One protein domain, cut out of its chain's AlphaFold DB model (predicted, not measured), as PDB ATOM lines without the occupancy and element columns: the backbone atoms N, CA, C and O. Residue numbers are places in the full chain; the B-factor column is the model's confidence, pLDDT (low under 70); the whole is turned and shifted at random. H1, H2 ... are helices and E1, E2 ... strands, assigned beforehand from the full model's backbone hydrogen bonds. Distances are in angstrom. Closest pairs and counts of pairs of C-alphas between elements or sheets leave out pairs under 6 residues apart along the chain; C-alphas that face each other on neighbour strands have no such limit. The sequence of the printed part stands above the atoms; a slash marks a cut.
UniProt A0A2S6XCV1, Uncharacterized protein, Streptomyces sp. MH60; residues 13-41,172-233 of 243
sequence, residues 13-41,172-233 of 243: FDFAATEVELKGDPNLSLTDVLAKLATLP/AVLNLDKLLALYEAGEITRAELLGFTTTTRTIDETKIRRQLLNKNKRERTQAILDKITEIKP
ATOM      1  N   PHE A  13     119.959 127.826  97.296       73.00
ATOM      2  CA  PHE A  13     120.016 128.290  98.692       73.00
ATOM      3  C   PHE A  13     120.688 127.267  99.629       73.00
ATOM      4  O   PHE A  13     120.628 126.060  99.397       73.00
ATOM      5  N   ASP A  14     121.310 127.746 100.717       72.50
ATOM      6  CA  ASP A  14     121.817 126.911 101.819       72.50
ATOM      7  C   ASP A  14     120.747 126.746 102.912       72.50
ATOM      8  O   ASP A  14     120.385 127.679 103.638       72.50
ATOM      9  N   PHE A  15     120.225 125.529 103.048       65.31
ATOM     10  CA  PHE A  15     119.067 125.258 103.895       65.31
ATOM     11  C   PHE A  15     119.404 124.992 105.356       65.31
ATOM     12  O   PHE A  15     118.539 125.198 106.209       65.31
ATOM     13  N   ALA A  16     120.637 124.586 105.671       68.94
ATOM     14  CA  ALA A  16     121.061 124.458 107.062       68.94
ATOM     15  C   ALA A  16     121.101 125.846 107.719       68.94
ATOM     16  O   ALA A  16     120.602 126.020 108.831       68.94
ATOM     17  N   ALA A  17     121.587 126.850 106.983       67.31
ATOM     18  CA  ALA A  17     121.544 128.249 107.396       67.31
ATOM     19  C   ALA A  17     120.106 128.807 107.423       67.31
ATOM     20  O   ALA A  17     119.704 129.434 108.405       67.31
ATOM     21  N   THR A  18     119.295 128.503 106.399       69.81
ATOM     22  CA  THR A  18     117.887 128.947 106.310       69.81
ATOM     23  C   THR A  18     117.048 128.452 107.499       69.81
ATOM     24  O   THR A  18     116.250 129.202 108.059       69.81
ATOM     25  N   GLU A  19     117.211 127.192 107.921       72.88
ATOM     26  CA  GLU A  19     116.450 126.612 109.039       72.88
ATOM     27  C   GLU A  19     116.763 127.290 110.379       72.88
ATOM     28  O   GLU A  19     115.848 127.511 111.177       72.88
ATOM     29  N   VAL A  20     118.035 127.603 110.634       72.12
ATOM     30  CA  VAL A  20     118.468 128.258 111.875       72.12
ATOM     31  C   VAL A  20     117.850 129.653 111.983       72.12
ATOM     32  O   VAL A  20     117.280 129.982 113.023       72.12
ATOM     33  N   GLU A  21     117.871 130.440 110.902       74.62
ATOM     34  CA  GLU A  21     117.286 131.788 110.895       74.62
ATOM     35  C   GLU A  21     115.756 131.768 111.033       74.62
ATOM     36  O   GLU A  21     115.198 132.496 111.856       74.62
ATOM     37  N   LEU A  22     115.060 130.893 110.294       78.56
ATOM     38  CA  LEU A  22     113.594 130.809 110.352       78.56
ATOM     39  C   LEU A  22     113.076 130.318 111.716       78.56
ATOM     40  O   LEU A  22     111.961 130.674 112.101       78.56
ATOM     41  N   LYS A  23     113.852 129.500 112.442       79.75
ATOM     42  CA  LYS A  23     113.531 129.089 113.821       79.75
ATOM     43  C   LYS A  23     113.851 130.167 114.856       79.75
ATOM     44  O   LYS A  23     113.178 130.206 115.881       79.75
ATOM     45  N   GLY A  24     114.866 130.994 114.604       76.50
ATOM     46  CA  GLY A  24     115.294 132.067 115.501       76.50
ATOM     47  C   GLY A  24     114.310 133.235 115.574       76.50
ATOM     48  O   GLY A  24     114.183 133.843 116.633       76.50
ATOM     49  N   ASP A  25     113.579 133.515 114.487       76.62
ATOM     50  CA  ASP A  25     112.556 134.565 114.457       76.62
ATOM     51  C   ASP A  25     111.304 134.151 113.636       76.62
ATOM     52  O   ASP A  25     111.360 134.001 112.401       76.62
ATOM     53  N   PRO A  26     110.137 133.970 114.292       68.81
ATOM     54  CA  PRO A  26     108.884 133.613 113.630       68.81
ATOM     55  C   PRO A  26     108.346 134.700 112.682       68.81
ATOM     56  O   PRO A  26     107.575 134.362 111.785       68.81
ATOM     57  N   ASN A  27     108.763 135.961 112.835       74.81
ATOM     58  CA  ASN A  27     108.283 137.104 112.050       74.81
ATOM     59  C   ASN A  27     109.213 137.491 110.890       74.81
ATOM     60  O   ASN A  27     108.896 138.402 110.127       74.81
ATOM     61  N   LEU A  28     110.353 136.812 110.739       79.38
ATOM     62  CA  LEU A  28     111.312 137.094 109.672       79.38
ATOM     63  C   LEU A  28     110.692 136.816 108.288       79.38
ATOM     64  O   LEU A  28     110.123 135.747 108.049       79.38
ATOM     65  N   SER A  29     110.826 137.748 107.350       83.75
ATOM     66  CA  SER A  29     110.367 137.531 105.975       83.75
ATOM     67  C   SER A  29     111.136 136.375 105.325       83.75
ATOM     68  O   SER A  29     112.367 136.340 105.381       83.75
ATOM     69  N   LEU A  30     110.433 135.424 104.693       84.12
ATOM     70  CA  LEU A  30     111.087 134.296 104.018       84.12
ATOM     71  C   LEU A  30     111.922 134.795 102.835       84.12
ATOM     72  O   LEU A  30     113.031 134.316 102.603       84.12
ATOM     73  N   THR A  31     111.400 135.777 102.107       82.38
ATOM     74  CA  THR A  31     112.070 136.360 100.941       82.38
ATOM     75  C   THR A  31     113.374 137.069 101.305       82.38
ATOM     76  O   THR A  31     114.335 136.989 100.542       82.38
ATOM     77  N   ASP A  32     113.466 137.680 102.488       79.38
ATOM     78  CA  ASP A  32     114.705 138.320 102.949       79.38
ATOM     79  C   ASP A  32     115.782 137.287 103.315       79.38
ATOM     80  O   ASP A  32     116.958 137.480 103.003       79.38
ATOM     81  N   VAL A  33     115.392 136.166 103.932       81.06
ATOM     82  CA  VAL A  33     116.307 135.052 104.244       81.06
ATOM     83  C   VAL A  33     116.839 134.421 102.962       81.06
ATOM     84  O   VAL A  33     118.049 134.268 102.794       81.06
ATOM     85  N   LEU A  34     115.942 134.111 102.024       82.62
ATOM     86  CA  LEU A  34     116.320 133.550 100.729       82.62
ATOM     87  C   LEU A  34     117.240 134.504  99.961       82.62
ATOM     88  O   LEU A  34     118.213 134.056  99.367       82.62
ATOM     89  N   ALA A  35     116.998 135.816 100.014       78.00
ATOM     90  CA  ALA A  35     117.862 136.794  99.361       78.00
ATOM     91  C   ALA A  35     119.284 136.834  99.944       78.00
ATOM     92  O   ALA A  35     120.241 136.978  99.187       78.00
ATOM     93  N   LYS A  36     119.434 136.692 101.268       73.69
ATOM     94  CA  LYS A  36     120.749 136.644 101.933       73.69
ATOM     95  C   LYS A  36     121.540 135.388 101.580       73.69
ATOM     96  O   LYS A  36     122.758 135.452 101.450       73.69
ATOM     97  N   LEU A  37     120.846 134.257 101.469       71.94
ATOM     98  CA  LEU A  37     121.452 132.941 101.262       71.94
ATOM     99  C   LEU A  37     121.587 132.571  99.785       71.94
ATOM    100  O   LEU A  37     122.251 131.588  99.454       71.94
ATOM    101  N   ALA A  38     120.979 133.353  98.894       67.94
ATOM    102  CA  ALA A  38     121.136 133.193  97.465       67.94
ATOM    103  C   ALA A  38     122.594 133.431  97.069       67.94
ATOM    104  O   ALA A  38     123.115 134.549  97.112       67.94
ATOM    105  N   THR A  39     123.245 132.375  96.599       57.62
ATOM    106  CA  THR A  39     124.535 132.503  95.935       57.62
ATOM    107  C   THR A  39     124.286 132.900  94.484       57.62
ATOM    108  O   THR A  39     123.965 132.082  93.628       57.62
ATOM    109  N   LEU A  40     124.381 134.201  94.188       53.06
ATOM    110  CA  LEU A  40     124.351 134.659  92.797       53.06
ATOM    111  C   LEU A  40     125.605 134.131  92.080       53.06
ATOM    112  O   LEU A  40     126.711 134.443  92.547       53.06
ATOM    113  N   PRO A  41     125.473 133.395  90.958       50.84
ATOM    114  CA  PRO A  41     126.625 132.877  90.238       50.84
ATOM    115  C   PRO A  41     127.535 134.024  89.766       50.84
ATOM    116  O   PRO A  41     127.072 135.155  89.572       50.84
ATOM    117  N   ALA A 172     114.642 138.342  96.991       84.69
ATOM    118  CA  ALA A 172     114.085 137.128  96.418       84.69
ATOM    119  C   ALA A 172     112.597 137.356  96.144       84.69
ATOM    120  O   ALA A 172     111.854 137.807  97.012       84.69
ATOM    121  N   VAL A 173     112.160 137.075  94.925       87.56
ATOM    122  CA  VAL A 173     110.763 137.180  94.518       87.56
ATOM    123  C   VAL A 173     110.307 135.813  94.052       87.56
ATOM    124  O   VAL A 173     110.888 135.236  93.137       87.56
ATOM    125  N   LEU A 174     109.262 135.295  94.688       89.94
ATOM    126  CA  LEU A 174     108.635 134.046  94.285       89.94
ATOM    127  C   LEU A 174     107.694 134.322  93.106       89.94
ATOM    128  O   LEU A 174     106.833 135.200  93.190       89.94
ATOM    129  N   ASN A 175     107.869 133.595  92.005       91.00
ATOM    130  CA  ASN A 175     107.115 133.798  90.775       91.00
ATOM    131  C   ASN A 175     105.967 132.779  90.664       91.00
ATOM    132  O   ASN A 175     106.190 131.573  90.537       91.00
ATOM    133  N   LEU A 176     104.725 133.277  90.714       93.06
ATOM    134  CA  LEU A 176     103.523 132.442  90.635       93.06
ATOM    135  C   LEU A 176     103.376 131.779  89.265       93.06
ATOM    136  O   LEU A 176     102.994 130.615  89.203       93.06
ATOM    137  N   ASP A 177     103.712 132.482  88.189       93.50
ATOM    138  CA  ASP A 177     103.577 131.952  86.832       93.50
ATOM    139  C   ASP A 177     104.531 130.772  86.626       93.50
ATOM    140  O   ASP A 177     104.139 129.746  86.073       93.50
ATOM    141  N   LYS A 178     105.751 130.853  87.176       92.56
ATOM    142  CA  LYS A 178     106.687 129.717  87.200       92.56
ATOM    143  C   LYS A 178     106.147 128.543  88.011       92.56
ATOM    144  O   LYS A 178     106.264 127.400  87.584       92.56
ATOM    145  N   LEU A 179     105.530 128.807  89.162       93.50
ATOM    146  CA  LEU A 179     104.912 127.760  89.977       93.50
ATOM    147  C   LEU A 179     103.750 127.069  89.241       93.50
ATOM    148  O   LEU A 179     103.621 125.847  89.311       93.50
ATOM    149  N   LEU A 180     102.921 127.832  88.526       94.06
ATOM    150  CA  LEU A 180     101.832 127.293  87.710       94.06
ATOM    151  C   LEU A 180     102.365 126.497  86.515       94.06
ATOM    152  O   LEU A 180     101.865 125.404  86.265       94.06
ATOM    153  N   ALA A 181     103.425 126.967  85.857       93.88
ATOM    154  CA  ALA A 181     104.076 126.239  84.771       93.88
ATOM    155  C   ALA A 181     104.614 124.870  85.228       93.88
ATOM    156  O   ALA A 181     104.429 123.876  84.529       93.88
ATOM    157  N   LEU A 182     105.206 124.778  86.427       94.19
ATOM    158  CA  LEU A 182     105.631 123.491  87.000       94.19
ATOM    159  C   LEU A 182     104.452 122.538  87.234       94.19
ATOM    160  O   LEU A 182     104.591 121.326  87.074       94.19
ATOM    161  N   TYR A 183     103.292 123.068  87.628       95.19
ATOM    162  CA  TYR A 183     102.084 122.265  87.811       95.19
ATOM    163  C   TYR A 183     101.519 121.781  86.472       95.19
ATOM    164  O   TYR A 183     101.182 120.608  86.334       95.19
ATOM    165  N   GLU A 184     101.458 122.660  85.472       94.81
ATOM    166  CA  GLU A 184     101.003 122.327  84.117       94.81
ATOM    167  C   GLU A 184     101.916 121.301  83.436       94.81
ATOM    168  O   GLU A 184     101.429 120.396  82.762       94.81
ATOM    169  N   ALA A 185     103.226 121.379  83.681       93.75
ATOM    170  CA  ALA A 185     104.210 120.399  83.223       93.75
ATOM    171  C   ALA A 185     104.143 119.053  83.977       93.75
ATOM    172  O   ALA A 185     104.850 118.113  83.617       93.75
ATOM    173  N   GLY A 186     103.325 118.942  85.030       92.44
ATOM    174  CA  GLY A 186     103.234 117.748  85.873       92.44
ATOM    175  C   GLY A 186     104.444 117.535  86.790       92.44
ATOM    176  O   GLY A 186     104.556 116.486  87.423       92.44
ATOM    177  N   GLU A 187     105.342 118.518  86.895       93.56
ATOM    178  CA  GLU A 187     106.519 118.443  87.762       93.56
ATOM    179  C   GLU A 187     106.163 118.556  89.241       93.56
ATOM    180  O   GLU A 187     106.923 118.060  90.072       93.56
ATOM    181  N   ILE A 188     105.037 119.191  89.577       95.06
ATOM    182  CA  ILE A 188     104.491 119.257  90.935       95.06
ATOM    183  C   ILE A 188     103.026 118.819  90.963       95.06
ATOM    184  O   ILE A 188     102.257 119.013  90.026       95.06
ATOM    185  N   THR A 189     102.620 118.246  92.086       94.50
ATOM    186  CA  THR A 189     101.250 117.816  92.349       94.50
ATOM    187  C   THR A 189     100.359 118.991  92.749       94.50
ATOM    188  O   THR A 189     100.807 120.022  93.256       94.50
ATOM    189  N   ARG A 190      99.039 118.806  92.633       92.94
ATOM    190  CA  ARG A 190      98.056 119.786  93.123       92.94
ATOM    191  C   ARG A 190      98.202 120.061  94.625       92.94
ATOM    192  O   ARG A 190      97.975 121.183  95.068       92.94
ATOM    193  N   ALA A 191      98.560 119.042  95.408       92.19
ATOM    194  CA  ALA A 191      98.773 119.184  96.846       92.19
ATOM    195  C   ALA A 191      99.991 120.067  97.155       92.19
ATOM    196  O   ALA A 191      99.932 120.884  98.073       92.19
ATOM    197  N   GLU A 192     101.065 119.942  96.371       92.81
ATOM    198  CA  GLU A 192     102.239 120.814  96.464       92.81
ATOM    199  C   GLU A 192     101.884 122.250  96.068       92.81
ATOM    200  O   GLU A 192     102.160 123.161  96.843       92.81
ATOM    201  N   LEU A 193     101.164 122.456  94.959       92.50
ATOM    202  CA  LEU A 193     100.693 123.784  94.544       92.50
ATOM    203  C   LEU A 193      99.893 124.488  95.656       92.50
ATOM    204  O   LEU A 193     100.209 125.611  96.044       92.50
ATOM    205  N   LEU A 194      98.900 123.808  96.241       92.62
ATOM    206  CA  LEU A 194      98.086 124.347  97.345       92.62
ATOM    207  C   LEU A 194      98.869 124.539  98.654       92.62
ATOM    208  O   LEU A 194      98.437 125.272  99.552       92.62
ATOM    209  N   GLY A 195     100.006 123.859  98.776       91.31
ATOM    210  CA  GLY A 195     100.965 124.064  99.847       91.31
ATOM    211  C   GLY A 195     101.775 125.352  99.687       91.31
ATOM    212  O   GLY A 195     102.277 125.865 100.684       91.31
ATOM    213  N   PHE A 196     101.890 125.886  98.470       92.56
ATOM    214  CA  PHE A 196     102.597 127.135  98.173       92.56
ATOM    215  C   PHE A 196     101.658 128.336  98.025       92.56
ATOM    216  O   PHE A 196     102.115 129.472  98.136       92.56
ATOM    217  N   THR A 197     100.359 128.114  97.796       94.50
ATOM    218  CA  THR A 197      99.393 129.194  97.559       94.50
ATOM    219  C   THR A 197      98.289 129.291  98.611       94.50
ATOM    220  O   THR A 197      97.918 128.322  99.278       94.50
ATOM    221  N   THR A 198      97.676 130.464  98.720       91.62
ATOM    222  CA  THR A 198      96.381 130.684  99.372       91.62
ATOM    223  C   THR A 198      95.234 130.112  98.525       91.62
ATOM    224  O   THR A 198      95.428 129.642  97.398       91.62
ATOM    225  N   THR A 199      94.007 130.171  99.049       84.06
ATOM    226  CA  THR A 199      92.788 129.785  98.318       84.06
ATOM    227  C   THR A 199      92.558 130.646  97.070       84.06
ATOM    228  O   THR A 199      92.046 130.149  96.071       84.06
ATOM    229  N   THR A 200      92.986 131.912  97.093       86.12
ATOM    230  CA  THR A 200      92.899 132.850  95.959       86.12
ATOM    231  C   THR A 200      94.076 132.731  94.987       86.12
ATOM    232  O   THR A 200      94.229 133.578  94.113       86.12
ATOM    233  N   ARG A 201      94.894 131.672  95.106       84.62
ATOM    234  CA  ARG A 201      96.068 131.392  94.260       84.62
ATOM    235  C   ARG A 201      97.161 132.463  94.322       84.62
ATOM    236  O   ARG A 201      97.922 132.612  93.378       84.62
ATOM    237  N   THR A 202      97.287 133.168  95.442       89.94
ATOM    238  CA  THR A 202      98.470 133.995  95.722       89.94
ATOM    239  C   THR A 202      99.509 133.177  96.476       89.94
ATOM    240  O   THR A 202      99.142 132.279  97.229       89.94
ATOM    241  N   ILE A 203     100.800 133.459  96.294       92.12
ATOM    242  CA  ILE A 203     101.859 132.770  97.044       92.12
ATOM    243  C   ILE A 203     101.729 133.084  98.542       92.12
ATOM    244  O   ILE A 203     101.497 134.229  98.924       92.12
ATOM    245  N   ASP A 204     101.861 132.054  99.378       92.00
ATOM    246  CA  ASP A 204     101.720 132.124 100.832       92.00
ATOM    247  C   ASP A 204     103.043 131.750 101.514       92.00
ATOM    248  O   ASP A 204     103.356 130.573 101.724       92.00
ATOM    249  N   GLU A 205     103.821 132.767 101.890       89.75
ATOM    250  CA  GLU A 205     105.114 132.579 102.560       89.75
ATOM    251  C   GLU A 205     104.993 131.806 103.882       89.75
ATOM    252  O   GLU A 205     105.897 131.049 104.240       89.75
ATOM    253  N   THR A 206     103.864 131.925 104.589       89.19
ATOM    254  CA  THR A 206     103.660 131.251 105.880       89.19
ATOM    255  C   THR A 206     103.543 129.745 105.686       89.19
ATOM    256  O   THR A 206     104.134 128.958 106.437       89.19
ATOM    257  N   LYS A 207     102.812 129.312 104.654       91.38
ATOM    258  CA  LYS A 207     102.722 127.889 104.311       91.38
ATOM    259  C   LYS A 207     104.059 127.336 103.839       91.38
ATOM    260  O   LYS A 207     104.443 126.257 104.288       91.38
ATOM    261  N   ILE A 208     104.779 128.073 102.995       90.62
ATOM    262  CA  ILE A 208     106.100 127.660 102.501       90.62
ATOM    263  C   ILE A 208     107.074 127.502 103.672       90.62
ATOM    264  O   ILE A 208     107.699 126.452 103.818       90.62
ATOM    265  N   ARG A 209     107.126 128.484 104.578       88.25
ATOM    266  CA  ARG A 209     107.921 128.426 105.813       88.25
ATOM    267  C   ARG A 209     107.581 127.187 106.644       88.25
ATOM    268  O   ARG A 209     108.480 126.459 107.057       88.25
ATOM    269  N   ARG A 210     106.292 126.886 106.850       88.50
ATOM    270  CA  ARG A 210     105.862 125.673 107.572       88.50
ATOM    271  C   ARG A 210     106.352 124.390 106.889       88.50
ATOM    272  O   ARG A 210     106.715 123.441 107.582       88.50
ATOM    273  N   GLN A 211     106.360 124.345 105.559       89.94
ATOM    274  CA  GLN A 211     106.864 123.191 104.814       89.94
ATOM    275  C   GLN A 211     108.386 123.047 104.901       89.94
ATOM    276  O   GLN A 211     108.862 121.933 105.101       89.94
ATOM    277  N   LEU A 212     109.139 124.148 104.852       87.19
ATOM    278  CA  LEU A 212     110.595 124.146 105.037       87.19
ATOM    279  C   LEU A 212     111.013 123.659 106.433       87.19
ATOM    280  O   LEU A 212     111.981 122.907 106.584       87.19
ATOM    281  N   LEU A 213     110.246 124.033 107.460       86.44
ATOM    282  CA  LEU A 213     110.463 123.571 108.833       86.44
ATOM    283  C   LEU A 213     110.097 122.088 109.031       86.44
ATOM    284  O   LEU A 213     110.561 121.467 109.989       86.44
ATOM    285  N   ASN A 214     109.319 121.488 108.125       88.38
ATOM    286  CA  ASN A 214     108.980 120.068 108.165       88.38
ATOM    287  C   ASN A 214     110.052 119.223 107.458       88.38
ATOM    288  O   ASN A 214     110.170 119.249 106.233       88.38
ATOM    289  N   LYS A 215     110.776 118.399 108.227       85.38
ATOM    290  CA  LYS A 215     111.871 117.545 107.730       85.38
ATOM    291  C   LYS A 215     111.496 116.697 106.507       85.38
ATOM    292  O   LYS A 215     112.295 116.602 105.588       85.38
ATOM    293  N   ASN A 216     110.280 116.150 106.457       88.31
ATOM    294  CA  ASN A 216     109.863 115.230 105.389       88.31
ATOM    295  C   ASN A 216     109.506 115.938 104.075       88.31
ATOM    296  O   ASN A 216     109.465 115.304 103.028       88.31
ATOM    297  N   LYS A 217     109.186 117.236 104.127       87.00
ATOM    298  CA  LYS A 217     108.779 118.025 102.950       87.00
ATOM    299  C   LYS A 217     109.849 119.006 102.494       87.00
ATOM    300  O   LYS A 217     109.716 119.587 101.419       87.00
ATOM    301  N   ARG A 218     110.887 119.194 103.306       84.75
ATOM    302  CA  ARG A 218     111.912 120.218 103.130       84.75
ATOM    303  C   ARG A 218     112.596 120.144 101.777       84.75
ATOM    304  O   ARG A 218     112.507 121.105 101.028       84.75
ATOM    305  N   GLU A 219     113.229 119.017 101.467       87.12
ATOM    306  CA  GLU A 219     114.025 118.842 100.245       87.12
ATOM    307  C   GLU A 219     113.185 119.101  98.990       87.12
ATOM    308  O   GLU A 219     113.581 119.824  98.078       87.12
ATOM    309  N   ARG A 220     111.951 118.594  98.995       91.06
ATOM    310  CA  ARG A 220     111.013 118.808  97.900       91.06
ATOM    311  C   ARG A 220     110.564 120.266  97.778       91.06
ATOM    312  O   ARG A 220     110.500 120.795  96.675       91.06
ATOM    313  N   THR A 221     110.279 120.920  98.902       90.31
ATOM    314  CA  THR A 221     109.895 122.344  98.950       90.31
ATOM    315  C   THR A 221     111.035 123.229  98.451       90.31
ATOM    316  O   THR A 221     110.805 124.154  97.679       90.31
ATOM    317  N   GLN A 222     112.264 122.910  98.844       85.81
ATOM    318  CA  GLN A 222     113.492 123.544  98.380       85.81
ATOM    319  C   GLN A 222     113.653 123.433  96.861       85.81
ATOM    320  O   GLN A 222     113.794 124.451  96.195       85.81
ATOM    321  N   ALA A 223     113.545 122.224  96.307       88.19
ATOM    322  CA  ALA A 223     113.700 122.010  94.869       88.19
ATOM    323  C   ALA A 223     112.674 122.804  94.039       88.19
ATOM    324  O   ALA A 223     112.956 123.214  92.915       88.19
ATOM    325  N   ILE A 224     111.476 123.032  94.588       91.56
ATOM    326  CA  ILE A 224     110.466 123.897  93.970       91.56
ATOM    327  C   ILE A 224     110.876 125.369  94.108       91.56
ATOM    328  O   ILE A 224     110.816 126.099  93.122       91.56
ATOM    329  N   LEU A 225     111.318 125.807  95.293       89.75
ATOM    330  CA  LEU A 225     111.775 127.182  95.531       89.75
ATOM    331  C   LEU A 225     112.921 127.589  94.609       89.75
ATOM    332  O   LEU A 225     112.851 128.675  94.038       89.75
ATOM    333  N   ASP A 226     113.914 126.729  94.406       86.44
ATOM    334  CA  ASP A 226     115.037 126.994  93.497       86.44
ATOM    335  C   ASP A 226     114.542 127.305  92.072       86.44
ATOM    336  O   ASP A 226     115.064 128.191  91.398       86.44
ATOM    337  N   LYS A 227     113.469 126.638  91.626       88.06
ATOM    338  CA  LYS A 227     112.887 126.820  90.287       88.06
ATOM    339  C   LYS A 227     111.987 128.050  90.161       88.06
ATOM    340  O   LYS A 227     111.908 128.639  89.085       88.06
ATOM    341  N   ILE A 228     111.277 128.429  91.225       90.31
ATOM    342  CA  ILE A 228     110.284 129.519  91.171       90.31
ATOM    343  C   ILE A 228     110.813 130.855  91.692       90.31
ATOM    344  O   ILE A 228     110.150 131.878  91.514       90.31
ATOM    345  N   THR A 229     111.963 130.865  92.368       88.19
ATOM    346  CA  THR A 229     112.521 132.083  92.958       88.19
ATOM    347  C   THR A 229     113.373 132.832  91.950       88.19
ATOM    348  O   THR A 229     114.223 132.268  91.270       88.19
ATOM    349  N   GLU A 230     113.184 134.143  91.891       85.38
ATOM    350  CA  GLU A 230     114.008 135.061  91.121       85.38
ATOM    351  C   GLU A 230     114.687 136.047  92.059       85.38
ATOM    352  O   GLU A 230     114.039 136.663  92.907       85.38
ATOM    353  N   ILE A 231     115.992 136.241  91.892       80.19
ATOM    354  CA  ILE A 231     116.712 137.270  92.637       80.19
ATOM    355  C   ILE A 231     116.672 138.566  91.840       80.19
ATOM    356  O   ILE A 231     117.248 138.674  90.757       80.19
ATOM    357  N   LYS A 232     116.004 139.573  92.400       78.06
ATOM    358  CA  LYS A 232     116.071 140.947  91.915       78.06
ATOM    359  C   LYS A 232     117.252 141.631  92.601       78.06
ATOM    360  O   LYS A 232     117.185 141.846  93.815       78.06
ATOM    361  N   PRO A 233     118.326 141.967  91.866       71.00
ATOM    362  CA  PRO A 233     119.448 142.674  92.456       71.00
ATOM    363  C   PRO A 233     118.983 144.033  92.984       71.00
ATOM    364  O   PRO A 233     118.173 144.721  92.354       71.00
TER     365      PRO A 233
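AT A GLANCE: This is residues 13 to 41 and 172 to 233 of the 243 residues of an uncharacterized protein of Streptomyces sp. MH60 (UniProt A0A2S6XCV1). Two short helices, H5 and H6, form a hairpin in the middle of a small helical body, with the hairpin of H3 and H4 at one end of its longest axis and the crossed pair H1 and H2 at the other. A small two-stranded sheet, E1 and E2, is beside H2. The printed part has 91 residues, with six named helices and two named strands in the order H1, H2, E1, H3, H4, H5, H6, E2; the sheet is antiparallel and the class is mostly helix. The whole is compact, with a radius of gyration of the C-alphas of 12.5 A and spans of 34 by 28 by 22 A.

HOW THE PARTS SIT: In the sheet, E1, residues 172 to 174, and E2, residues 229 to 232, are antiparallel at 139 degrees. N 173 and O 230, and N 230 and O 173, are within hydrogen-bond range, each pair at 2.8 A. H2, residues 30 to 37, comes closest to E1 at the C-alphas of Ala 35 and Ala 172, 4.8 A apart. H1, residues 15 to 24, touches H2 at a steep tilt of 48 degrees, opposite ways, closest at the C-alphas of Thr 18 and Val 33, 6.6 A. H5, residues 205 to 213, and H6, residues 218 to 228, touch as a helical hairpin at a steep tilt of 41 degrees, closest at the C-alphas of Leu 212 and Arg 218, 4.6 A. H5 is the hub, touching three helices; it only just touches H1, with 3 pairs of C-alphas within 8 A, the closest Glu 19 and Leu 213 at 6.7 A. H4, residues 190 to 196, touches H5 about perpendicular, at 76 degrees, closest at the C-alphas of Phe 196 and Ile 208, 5.6 A. H3, residues 176 to 184, forms a helical hairpin with H4 at a shallow tilt of 16 degrees, closest at the C-alphas of Tyr 183 and Leu 193, 7.0 A. H3 also touches H6, closest at the C-alphas of Lys 178 and Ile 228, 5.4 A. H2 and H3 are apart. In H2, H3, H4 and H5 every O i to N i+4 pair is within hydrogen-bond range; in H1 it is 5 of 6 and in H6 6 of 7.

IN THESE COORDINATES: From first to last C-alpha, E1 is 6.6 A long, E2 9.6 A, H6 15.2 A, H1 14.0 A, H3 12.3 A, H5 12.2 A, H2 10.8 A and H4 10.0 A. C-alpha 15, where H1 begins, is at (119.067, 125.258, 103.895). H6 begins at C-alpha 218, (111.912, 120.218, 103.130), and E2 ends at C-alpha 232, (116.071, 140.947, 91.915).

THE WHOLE: The two C-alphas farthest apart, those of Gly 24 and Ala 185, are 36.1 A apart. Residues 42 to 171 are not printed, and C-alphas 41 and 172 are 14.6 A apart across the cut. Of the links that are printed whole, H4 to H5 is short and the others are tight. The mean pLDDT of the printed part is 84.3, and residues 15 to 18, 26 and 38 to 41 are under 70.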